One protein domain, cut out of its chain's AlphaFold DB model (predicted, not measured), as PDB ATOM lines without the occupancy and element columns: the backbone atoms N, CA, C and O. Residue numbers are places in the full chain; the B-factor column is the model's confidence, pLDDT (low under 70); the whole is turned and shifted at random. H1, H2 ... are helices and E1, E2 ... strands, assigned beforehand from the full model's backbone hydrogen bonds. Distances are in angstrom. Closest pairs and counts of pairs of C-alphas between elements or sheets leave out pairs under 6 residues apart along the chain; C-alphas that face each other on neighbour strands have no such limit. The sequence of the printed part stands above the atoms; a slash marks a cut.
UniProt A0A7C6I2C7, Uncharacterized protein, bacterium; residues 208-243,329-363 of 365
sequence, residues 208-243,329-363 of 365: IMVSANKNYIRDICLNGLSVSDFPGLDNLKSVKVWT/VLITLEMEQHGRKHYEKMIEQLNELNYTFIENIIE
ATOM      1  N   ILE A 208       8.857 -25.529   4.342       93.62
ATOM      2  CA  ILE A 208       8.917 -26.417   5.507       93.62
ATOM      3  C   ILE A 208       8.927 -27.860   5.019       93.62
ATOM      4  O   ILE A 208       8.185 -28.210   4.101       93.62
ATOM      5  N   MET A 209       9.731 -28.713   5.650       94.88
ATOM      6  CA  MET A 209       9.684 -30.152   5.424       94.88
ATOM      7  C   MET A 209       9.075 -30.855   6.633       94.88
ATOM      8  O   MET A 209       9.424 -30.574   7.774       94.88
ATOM      9  N   VAL A 210       8.165 -31.792   6.390       94.69
ATOM     10  CA  VAL A 210       7.560 -32.621   7.436       94.69
ATOM     11  C   VAL A 210       7.610 -34.094   7.040       94.69
ATOM     12  O   VAL A 210       7.586 -34.433   5.856       94.69
ATOM     13  N   SER A 211       7.672 -34.988   8.023       93.94
ATOM     14  CA  SER A 211       7.555 -36.428   7.792       93.94
ATOM     15  C   SER A 211       6.096 -36.862   7.855       93.94
ATOM     16  O   SER A 211       5.366 -36.473   8.770       93.94
ATOM     17  N   ALA A 212       5.677 -37.723   6.932       93.88
ATOM     18  CA  ALA A 212       4.356 -38.327   7.010       93.88
ATOM     19  C   ALA A 212       4.277 -39.360   8.140       93.88
ATOM     20  O   ALA A 212       5.202 -40.142   8.363       93.88
ATOM     21  N   ASN A 213       3.121 -39.425   8.787       93.62
ATOM     22  CA  ASN A 213       2.783 -40.473   9.735       93.62
ATOM     23  C   ASN A 213       2.724 -41.830   9.035       93.62
ATOM     24  O   ASN A 213       2.014 -42.004   8.041       93.62
ATOM     25  N   LYS A 214       3.418 -42.822   9.605       89.00
ATOM     26  CA  LYS A 214       3.507 -44.194   9.077       89.00
ATOM     27  C   LYS A 214       2.167 -44.820   8.675       89.00
ATOM     28  O   LYS A 214       2.128 -45.613   7.739       89.00
ATOM     29  N   ASN A 215       1.079 -44.479   9.371       91.88
ATOM     30  CA  ASN A 215      -0.248 -45.039   9.106       91.88
ATOM     31  C   ASN A 215      -0.869 -44.493   7.810       91.88
ATOM     32  O   ASN A 215      -1.760 -45.131   7.262       91.88
ATOM     33  N   TYR A 216      -0.391 -43.346   7.324       93.25
ATOM     34  CA  TYR A 216      -0.899 -42.642   6.143       93.25
ATOM     35  C   TYR A 216       0.063 -42.690   4.953       93.25
ATOM     36  O   TYR A 216      -0.310 -42.299   3.851       93.25
ATOM     37  N   ILE A 217       1.285 -43.205   5.139       89.75
ATOM     38  CA  ILE A 217       2.298 -43.311   4.078       89.75
ATOM     39  C   ILE A 217       1.739 -43.990   2.824       89.75
ATOM     40  O   ILE A 217       1.936 -43.490   1.722       89.75
ATOM     41  N   ARG A 218       1.044 -45.124   2.984       87.38
ATOM     42  CA  ARG A 218       0.482 -45.867   1.850       87.38
ATOM     43  C   ARG A 218      -0.469 -44.993   1.031       87.38
ATOM     44  O   ARG A 218      -0.338 -44.939  -0.188       87.38
ATOM     45  N   ASP A 219      -1.393 -44.310   1.700       90.12
ATOM     46  CA  ASP A 219      -2.406 -43.479   1.048       90.12
ATOM     47  C   ASP A 219      -1.773 -42.273   0.349       90.12
ATOM     48  O   ASP A 219      -2.132 -41.972  -0.788       90.12
ATOM     49  N   ILE A 220      -0.781 -41.641   0.982       91.81
ATOM     50  CA  ILE A 220      -0.032 -40.524   0.395       91.81
ATOM     51  C   ILE A 220       0.757 -40.979  -0.836       91.81
ATOM     52  O   ILE A 220       0.743 -40.297  -1.856       91.81
ATOM     53  N   CYS A 221       1.416 -42.138  -0.793       86.75
ATOM     54  CA  CYS A 221       2.148 -42.646  -1.953       86.75
ATOM     55  C   CYS A 221       1.233 -42.983  -3.142       86.75
ATOM     56  O   CYS A 221       1.681 -42.920  -4.284       86.75
ATOM     57  N   LEU A 222      -0.015 -43.389  -2.891       85.38
ATOM     58  CA  LEU A 222      -0.962 -43.764  -3.946       85.38
ATOM     59  C   LEU A 222      -1.706 -42.559  -4.529       85.38
ATOM     60  O   LEU A 222      -1.941 -42.526  -5.735       85.38
ATOM     61  N   ASN A 223      -2.079 -41.594  -3.688       89.88
ATOM     62  CA  ASN A 223      -2.947 -40.481  -4.082       89.88
ATOM     63  C   ASN A 223      -2.208 -39.142  -4.218       89.88
ATOM     64  O   ASN A 223      -2.736 -38.214  -4.826       89.88
ATOM     65  N   GLY A 224      -0.990 -39.040  -3.685       91.19
ATOM     66  CA  GLY A 224      -0.272 -37.780  -3.548       91.19
ATOM     67  C   GLY A 224      -0.879 -36.874  -2.475       91.19
ATOM     68  O   GLY A 224      -1.749 -37.279  -1.706       91.19
ATOM     69  N   LEU A 225      -0.386 -35.638  -2.431       95.75
ATOM     70  CA  LEU A 225      -0.957 -34.541  -1.654       95.75
ATOM     71  C   LEU A 225      -0.953 -33.270  -2.499       95.75
ATOM     72  O   LEU A 225      -0.140 -33.098  -3.409       95.75
ATOM     73  N   SER A 226      -1.859 -32.372  -2.160       96.12
ATOM     74  CA  SER A 226      -2.108 -31.103  -2.819       96.12
ATOM     75  C   SER A 226      -2.376 -30.015  -1.779       96.12
ATOM     76  O   SER A 226      -2.547 -30.292  -0.596       96.12
ATOM     77  N   VAL A 227      -2.458 -28.759  -2.217       96.81
ATOM     78  CA  VAL A 227      -2.773 -27.626  -1.328       96.81
ATOM     79  C   VAL A 227      -4.129 -27.806  -0.628       96.81
ATOM     80  O   VAL A 227      -4.273 -27.420   0.528       96.81
ATOM     81  N   SER A 228      -5.116 -28.443  -1.274       96.56
ATOM     82  CA  SER A 228      -6.436 -28.676  -0.663       96.56
ATOM     83  C   SER A 228      -6.422 -29.650   0.516       96.56
ATOM     84  O   SER A 228      -7.374 -29.655   1.291       96.56
ATOM     85  N   ASP A 229      -5.354 -30.433   0.677       97.00
ATOM     86  CA  ASP A 229      -5.187 -31.353   1.806       97.00
ATOM     87  C   ASP A 229      -4.719 -30.638   3.090       97.00
ATOM     88  O   ASP A 229      -4.662 -31.256   4.153       97.00
ATOM     89  N   PHE A 230      -4.437 -29.329   3.015       96.94
ATOM     90  CA  PHE A 230      -3.989 -28.484   4.129       96.94
ATOM     91  C   PHE A 230      -4.973 -27.331   4.415       96.94
ATOM     92  O   PHE A 230      -4.612 -26.154   4.307       96.94
ATOM     93  N   PRO A 231      -6.246 -27.620   4.752       95.81
ATOM     94  CA  PRO A 231      -7.224 -26.579   5.045       95.81
ATOM     95  C   PRO A 231      -6.819 -25.738   6.262       95.81
ATOM     96  O   PRO A 231      -6.614 -26.256   7.356       95.81
ATOM     97  N   GLY A 232      -6.790 -24.417   6.079       94.06
ATOM     98  CA  GLY A 232      -6.477 -23.461   7.145       94.06
ATOM     99  C   GLY A 232      -4.986 -23.182   7.334       94.06
ATOM    100  O   GLY A 232      -4.649 -22.364   8.186       94.06
ATOM    101  N   LEU A 233      -4.102 -23.815   6.550       95.62
ATOM    102  CA  LEU A 233      -2.696 -23.423   6.503       95.62
ATOM    103  C   LEU A 233      -2.540 -22.198   5.598       95.62
ATOM    104  O   LEU A 233      -2.629 -22.298   4.372       95.62
ATOM    105  N   ASP A 234      -2.327 -21.034   6.205       94.25
ATOM    106  CA  ASP A 234      -2.115 -19.805   5.448       94.25
ATOM    107  C   ASP A 234      -0.746 -19.832   4.764       94.25
ATOM    108  O   ASP A 234       0.166 -20.539   5.186       94.25
ATOM    109  N   ASN A 235      -0.571 -19.010   3.725       95.75
ATOM    110  CA  ASN A 235       0.714 -18.819   3.044       95.75
ATOM    111  C   ASN A 235       1.271 -20.070   2.325       95.75
ATOM    112  O   ASN A 235       2.409 -20.045   1.865       95.75
ATOM    113  N   LEU A 236       0.497 -21.155   2.204       97.31
ATOM    114  CA  LEU A 236       0.878 -22.341   1.438       97.31
ATOM    115  C   LEU A 236       0.712 -22.086  -0.067       97.31
ATOM    116  O   LEU A 236      -0.394 -21.849  -0.550       97.31
ATOM    117  N   LYS A 237       1.810 -22.200  -0.814       97.50
ATOM    118  CA  LYS A 237       1.845 -22.048  -2.273       97.50
ATOM    119  C   LYS A 237       1.752 -23.383  -2.995       97.50
ATOM    120  O   LYS A 237       0.978 -23.536  -3.938       97.50
ATOM    121  N   SER A 238       2.570 -24.355  -2.592       97.81
ATOM    122  CA  SER A 238       2.582 -25.678  -3.220       97.81
ATOM    123  C   SER A 238       2.984 -26.781  -2.248       97.81
ATOM    124  O   SER A 238       3.617 -26.531  -1.225       97.81
ATOM    125  N   VAL A 239       2.607 -28.013  -2.586       97.25
ATOM    126  CA  VAL A 239       2.957 -29.219  -1.832       97.25
ATOM    127  C   VAL A 239       3.724 -30.146  -2.759       97.25
ATOM    128  O   VAL A 239       3.270 -30.445  -3.864       97.25
ATOM    129  N   LYS A 240       4.886 -30.611  -2.308       95.62
ATOM    130  CA  LYS A 240       5.691 -31.616  -3.002       95.62
ATOM    131  C   LYS A 240       5.859 -32.811  -2.084       95.62
ATOM    132  O   LYS A 240       6.206 -32.661  -0.917       95.62
ATOM    133  N   VAL A 241       5.617 -33.999  -2.619       92.31
ATOM    134  CA  VAL A 241       5.778 -35.252  -1.884       92.31
ATOM    135  C   VAL A 241       6.990 -35.967  -2.444       92.31
ATOM    136  O   VAL A 241       7.095 -36.186  -3.650       92.31
ATOM    137  N   TRP A 242       7.901 -36.335  -1.557       89.25
ATOM    138  CA  TRP A 242       9.026 -37.192  -1.866       89.25
ATOM    139  C   TRP A 242       8.864 -38.516  -1.133       89.25
ATOM    140  O   TRP A 242       8.539 -38.551   0.054       89.25
ATOM    141  N   THR A 243       9.108 -39.616  -1.836       83.69
ATOM    142  CA  THR A 243       9.011 -40.962  -1.274       83.69
ATOM    143  C   THR A 243      10.333 -41.685  -1.453       83.69
ATOM    144  O   THR A 243      10.948 -41.600  -2.519       83.69
ATOM    145  N   VAL A 329       8.144 -41.010   3.747       88.81
ATOM    146  CA  VAL A 329       7.524 -39.970   2.933       88.81
ATOM    147  C   VAL A 329       7.816 -38.629   3.578       88.81
ATOM    148  O   VAL A 329       7.520 -38.420   4.757       88.81
ATOM    149  N   LEU A 330       8.413 -37.743   2.790       93.06
ATOM    150  CA  LEU A 330       8.694 -36.365   3.151       93.06
ATOM    151  C   LEU A 330       7.754 -35.463   2.363       93.06
ATOM    152  O   LEU A 330       7.566 -35.646   1.160       93.06
ATOM    153  N   ILE A 331       7.154 -34.503   3.049       95.38
ATOM    154  CA  ILE A 331       6.240 -33.534   2.460       95.38
ATOM    155  C   ILE A 331       6.908 -32.170   2.583       95.38
ATOM    156  O   ILE A 331       7.212 -31.721   3.686       95.38
ATOM    157  N   THR A 332       7.147 -31.523   1.452       96.69
ATOM    158  CA  THR A 332       7.658 -30.157   1.383       96.69
ATOM    159  C   THR A 332       6.501 -29.209   1.111       96.69
ATOM    160  O   THR A 332       5.798 -29.345   0.108       96.69
ATOM    161  N   LEU A 333       6.325 -28.245   2.005       97.12
ATOM    162  CA  LEU A 333       5.332 -27.182   1.944       97.12
ATOM    163  C   LEU A 333       6.042 -25.905   1.500       97.12
ATOM    164  O   LEU A 333       6.800 -25.321   2.269       97.12
ATOM    165  N   GLU A 334       5.860 -25.510   0.243       96.69
ATOM    166  CA  GLU A 334       6.432 -24.275  -0.307       96.69
ATOM    167  C   GLU A 334       5.562 -23.083   0.095       96.69
ATOM    168  O   GLU A 334       4.337 -23.139  -0.037       96.69
ATOM    169  N   MET A 335       6.188 -22.009   0.568       95.12
ATOM    170  CA  MET A 335       5.507 -20.806   1.040       95.12
ATOM    171  C   MET A 335       5.314 -19.785  -0.090       95.12
ATOM    172  O   MET A 335       6.142 -19.688  -0.990       95.12
ATOM    173  N   GLU A 336       4.234 -19.004  -0.045       95.38
ATOM    174  CA  GLU A 336       4.009 -17.883  -0.974       95.38
ATOM    175  C   GLU A 336       4.887 -16.682  -0.591       95.38
ATOM    176  O   GLU A 336       5.612 -16.129  -1.413       95.38
ATOM    177  N   GLN A 337       4.853 -16.308   0.688       93.38
ATOM    178  CA  GLN A 337       5.735 -15.324   1.309       93.38
ATOM    179  C   GLN A 337       6.867 -16.061   2.018       93.38
ATOM    180  O   GLN A 337       6.618 -16.911   2.876       93.38
ATOM    181  N   HIS A 338       8.101 -15.749   1.640       91.38
ATOM    182  CA  HIS A 338       9.295 -16.388   2.184       91.38
ATOM    183  C   HIS A 338       9.827 -15.627   3.403       91.38
ATOM    184  O   HIS A 338       9.467 -14.477   3.645       91.38
ATOM    185  N   GLY A 339      10.730 -16.271   4.131       88.31
ATOM    186  CA  GLY A 339      11.420 -15.716   5.282       88.31
ATOM    187  C   GLY A 339      11.005 -16.375   6.588       88.31
ATOM    188  O   GLY A 339       9.924 -16.955   6.730       88.31
ATOM    189  N   ARG A 340      11.875 -16.241   7.576       84.50
ATOM    190  CA  ARG A 340      11.800 -16.877   8.886       84.50
ATOM    191  C   ARG A 340      10.508 -16.563   9.626       84.50
ATOM    192  O   ARG A 340       9.894 -17.464  10.180       84.50
ATOM    193  N   LYS A 341      10.047 -15.313   9.598       87.50
ATOM    194  CA  LYS A 341       8.783 -14.922  10.246       87.50
ATOM    195  C   LYS A 341       7.587 -15.698   9.686       87.50
ATOM    196  O   LYS A 341       6.686 -16.084  10.427       87.50
ATOM    197  N   HIS A 342       7.566 -15.907   8.371       91.56
ATOM    198  CA  HIS A 342       6.512 -16.663   7.698       91.56
ATOM    199  C   HIS A 342       6.659 -18.167   7.943       91.56
ATOM    200  O   HIS A 342       5.653 -18.835   8.173       91.56
ATOM    201  N   TYR A 343       7.900 -18.660   7.977       90.44
ATOM    202  CA  TYR A 343       8.234 -20.024   8.378       90.44
ATOM    203  C   TYR A 343       7.734 -20.325   9.796       90.44
ATOM    204  O   TYR A 343       6.918 -21.221   9.970       90.44
ATOM    205  N   GLU A 344       8.137 -19.541  10.799       90.19
ATOM    206  CA  GLU A 344       7.756 -19.725  12.208       90.19
ATOM    207  C   GLU A 344       6.233 -19.691  12.383       90.19
ATOM    208  O   GLU A 344       5.664 -20.573  13.023       90.19
ATOM    209  N   LYS A 345       5.548 -18.751  11.722       93.75
ATOM    210  CA  LYS A 345       4.082 -18.697  11.743       93.75
ATOM    211  C   LYS A 345       3.440 -19.946  11.125       93.75
ATOM    212  O   LYS A 345       2.455 -20.455  11.653       93.75
ATOM    213  N   MET A 346       3.965 -20.450  10.008       94.50
ATOM    214  CA  MET A 346       3.438 -21.666   9.382       94.50
ATOM    215  C   MET A 346       3.717 -22.909  10.248       94.50
ATOM    216  O   MET A 346       2.868 -23.792  10.326       94.50
ATOM    217  N   ILE A 347       4.846 -22.959  10.965       93.94
ATOM    218  CA  ILE A 347       5.147 -23.991  11.973       93.94
ATOM    219  C   ILE A 347       4.134 -23.958  13.123       93.94
ATOM    220  O   ILE A 347       3.603 -25.004  13.502       93.94
ATOM    221  N   GLU A 348       3.826 -22.774  13.659       94.62
ATOM    222  CA  GLU A 348       2.781 -22.597  14.676       94.62
ATOM    223  C   GLU A 348       1.431 -23.122  14.169       94.62
ATOM    224  O   GLU A 348       0.811 -23.956  14.826       94.62
ATOM    225  N   GLN A 349       1.029 -22.735  12.953       95.88
ATOM    226  CA  GLN A 349      -0.211 -23.213  12.333       95.88
ATOM    227  C   GLN A 349      -0.226 -24.732  12.125       95.88
ATOM    228  O   GLN A 349      -1.243 -25.370  12.387       95.88
ATOM    229  N   LEU A 350       0.878 -25.342  11.683       95.50
ATOM    230  CA  LEU A 350       0.982 -26.800  11.537       95.50
ATOM    231  C   LEU A 350       0.759 -27.520  12.872       95.50
ATOM    232  O   LEU A 350       0.042 -28.522  12.915       95.50
ATOM    233  N   ASN A 351       1.333 -26.990  13.955       93.38
ATOM    234  CA  ASN A 351       1.167 -27.537  15.299       93.38
ATOM    235  C   ASN A 351      -0.267 -27.358  15.825       93.38
ATOM    236  O   ASN A 351      -0.806 -28.273  16.447       93.38
ATOM    237  N   GLU A 352      -0.899 -26.211  15.565       95.81
ATOM    238  CA  GLU A 352      -2.283 -25.932  15.969       95.81
ATOM    239  C   GLU A 352      -3.309 -26.775  15.199       95.81
ATOM    240  O   GLU A 352      -4.236 -27.329  15.795       95.81
ATOM    241  N   LEU A 353      -3.145 -26.889  13.876       95.81
ATOM    242  CA  LEU A 353      -4.051 -27.628  12.990       95.81
ATOM    243  C   LEU A 353      -3.900 -29.145  13.148       95.81
ATOM    244  O   LEU A 353      -4.864 -29.876  12.918       95.81
ATOM    245  N   ASN A 354      -2.720 -29.610  13.573       93.56
ATOM    246  CA  ASN A 354      -2.439 -30.992  13.963       93.56
ATOM    247  C   ASN A 354      -2.940 -32.030  12.940       93.56
ATOM    248  O   ASN A 354      -3.756 -32.910  13.236       93.56
ATOM    249  N   TYR A 355      -2.459 -31.911  11.702       95.62
ATOM    250  CA  TYR A 355      -2.808 -32.826  10.618       95.62
ATOM    251  C   TYR A 355      -2.425 -34.267  10.963       95.62
ATOM    252  O   TYR A 355      -1.252 -34.591  11.136       95.62
ATOM    253  N   THR A 356      -3.405 -35.173  10.987       95.25
ATOM    254  CA  THR A 356      -3.207 -36.566  11.434       95.25
ATOM    255  C   THR A 356      -2.208 -37.360  10.593       95.25
ATOM    256  O   THR A 356      -1.660 -38.360  11.063       95.25
ATOM    257  N   PHE A 357      -2.004 -36.950   9.341       94.69
ATOM    258  CA  PHE A 357      -1.075 -37.575   8.405       94.69
ATOM    259  C   PHE A 357       0.356 -37.023   8.499       94.69
ATOM    260  O   PHE A 357       1.238 -37.560   7.834       94.69
ATOM    261  N   ILE A 358       0.610 -36.006   9.327       94.44
ATOM    262  CA  ILE A 358       1.949 -35.497   9.647       94.44
ATOM    263  C   ILE A 358       2.403 -36.112  10.976       94.44
ATOM    264  O   ILE A 358       1.607 -36.282  11.895       94.44
ATOM    265  N   GLU A 359       3.675 -36.497  11.067       90.25
ATOM    266  CA  GLU A 359       4.267 -37.038  12.298       90.25
ATOM    267  C   GLU A 359       5.158 -36.021  13.001       90.25
ATOM    268  O   GLU A 359       4.945 -35.742  14.174       90.25
ATOM    269  N   ASN A 360       6.139 -35.470  12.286       85.31
ATOM    270  CA  ASN A 360       7.093 -34.514  12.830       85.31
ATOM    271  C   ASN A 360       7.429 -33.455  11.786       85.31
ATOM    272  O   ASN A 360       7.448 -33.720  10.580       85.31
ATOM    273  N   ILE A 361       7.766 -32.272  12.276       84.44
ATOM    274  CA  ILE A 361       8.415 -31.232  11.492       84.44
ATOM    275  C   ILE A 361       9.907 -31.563  11.433       84.44
ATOM    276  O   ILE A 361      10.514 -31.897  12.450       84.44
ATOM    277  N   ILE A 362      10.483 -31.500  10.236       78.69
ATOM    278  CA  ILE A 362      11.913 -31.678  10.009       78.69
ATOM    279  C   ILE A 362      12.499 -30.288   9.801       78.69
ATOM    280  O   ILE A 362      12.275 -29.663   8.765       78.69
ATOM    281  N   GLU A 363      13.240 -29.802  10.792       60.75
ATOM    282  CA  GLU A 363      14.025 -28.582  10.632       60.75
ATOM    283  C   GLU A 363      15.142 -28.854   9.623       60.75
ATOM    284  O   GLU A 363      16.059 -29.637   9.874       60.75
TER     285      GLU A 363
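What this domain is: This is residues 208 to 243 and 329 to 363 of the 365 residues of an uncharacterized protein of bacterium (UniProt A0A7C6I2C7). A strongly twisted sheet of four strands makes a wall, with H1 over one end and H2 toward the other end of one face, in two layers. The long link of residues 224 to 235 loops over that face between them. The printed part has 71 residues with two named helices and four named strands, in the order E1, H1, E2, E3, H2, E4, of mixed class. The sheet's order is E2 - E3 - E1 - E4, all antiparallel. The whole is compact, with a radius of gyration of the C-alphas of 11.4 A, and elongated, spanning 33 by 21 by 18 A.

How they stand to each other: E1, residues 208 to 212, is antiparallel to E3, residues 329 to 335, at 153 degrees, with N 210 and O 331 within hydrogen-bond range at 2.9 A. E1 and E4, residues 358 to 362, are antiparallel at 140 degrees; N 211 and O 360 are 2.9 A apart. H1, residues 217 to 223, is on the sheet, at a height of 9.3 A; its closest C-alpha pair with E3 is Ile 217 and Val 329, 6.3 A. E2, residues 236 to 243, is antiparallel to E3 at 161 degrees; N 240 and O 332 are 2.9 A apart. H2, residues 340 to 353, is on the sheet at a height of 8.9 A and runs along the strands, at 16 degrees to E1 on the local plane; their closest C-alphas are Ile 208 and Tyr 343, 7.0 A. H1 and H2 are apart. E1, H1, E2 and E3, H2, E4 are split strand-helix-strand units, each with another strand between its two strands and a right-handed crossover. In H1 and H2 every O i to N i+4 pair is within hydrogen-bond range.

Where its parts are: E1 begins at C-alpha 208 (8.917, -26.417, 5.507). From first to last C-alpha, E2 is 20.5 A, E3 19.4 A and H2 19.6 A long. E4 ends at C-alpha 362 (11.913, -31.678, 10.009).

The domain as a whole: The C-alphas farthest apart, of Leu 222 and Lys 341, are 33.6 A apart. Residues 244 to 328 are cut out; C-alphas 243 and 329 are 4.6 A apart across the cut. The link from H1 to E2 is long. Mean pLDDT of the printed part is 92.4, with residue 363 under 70.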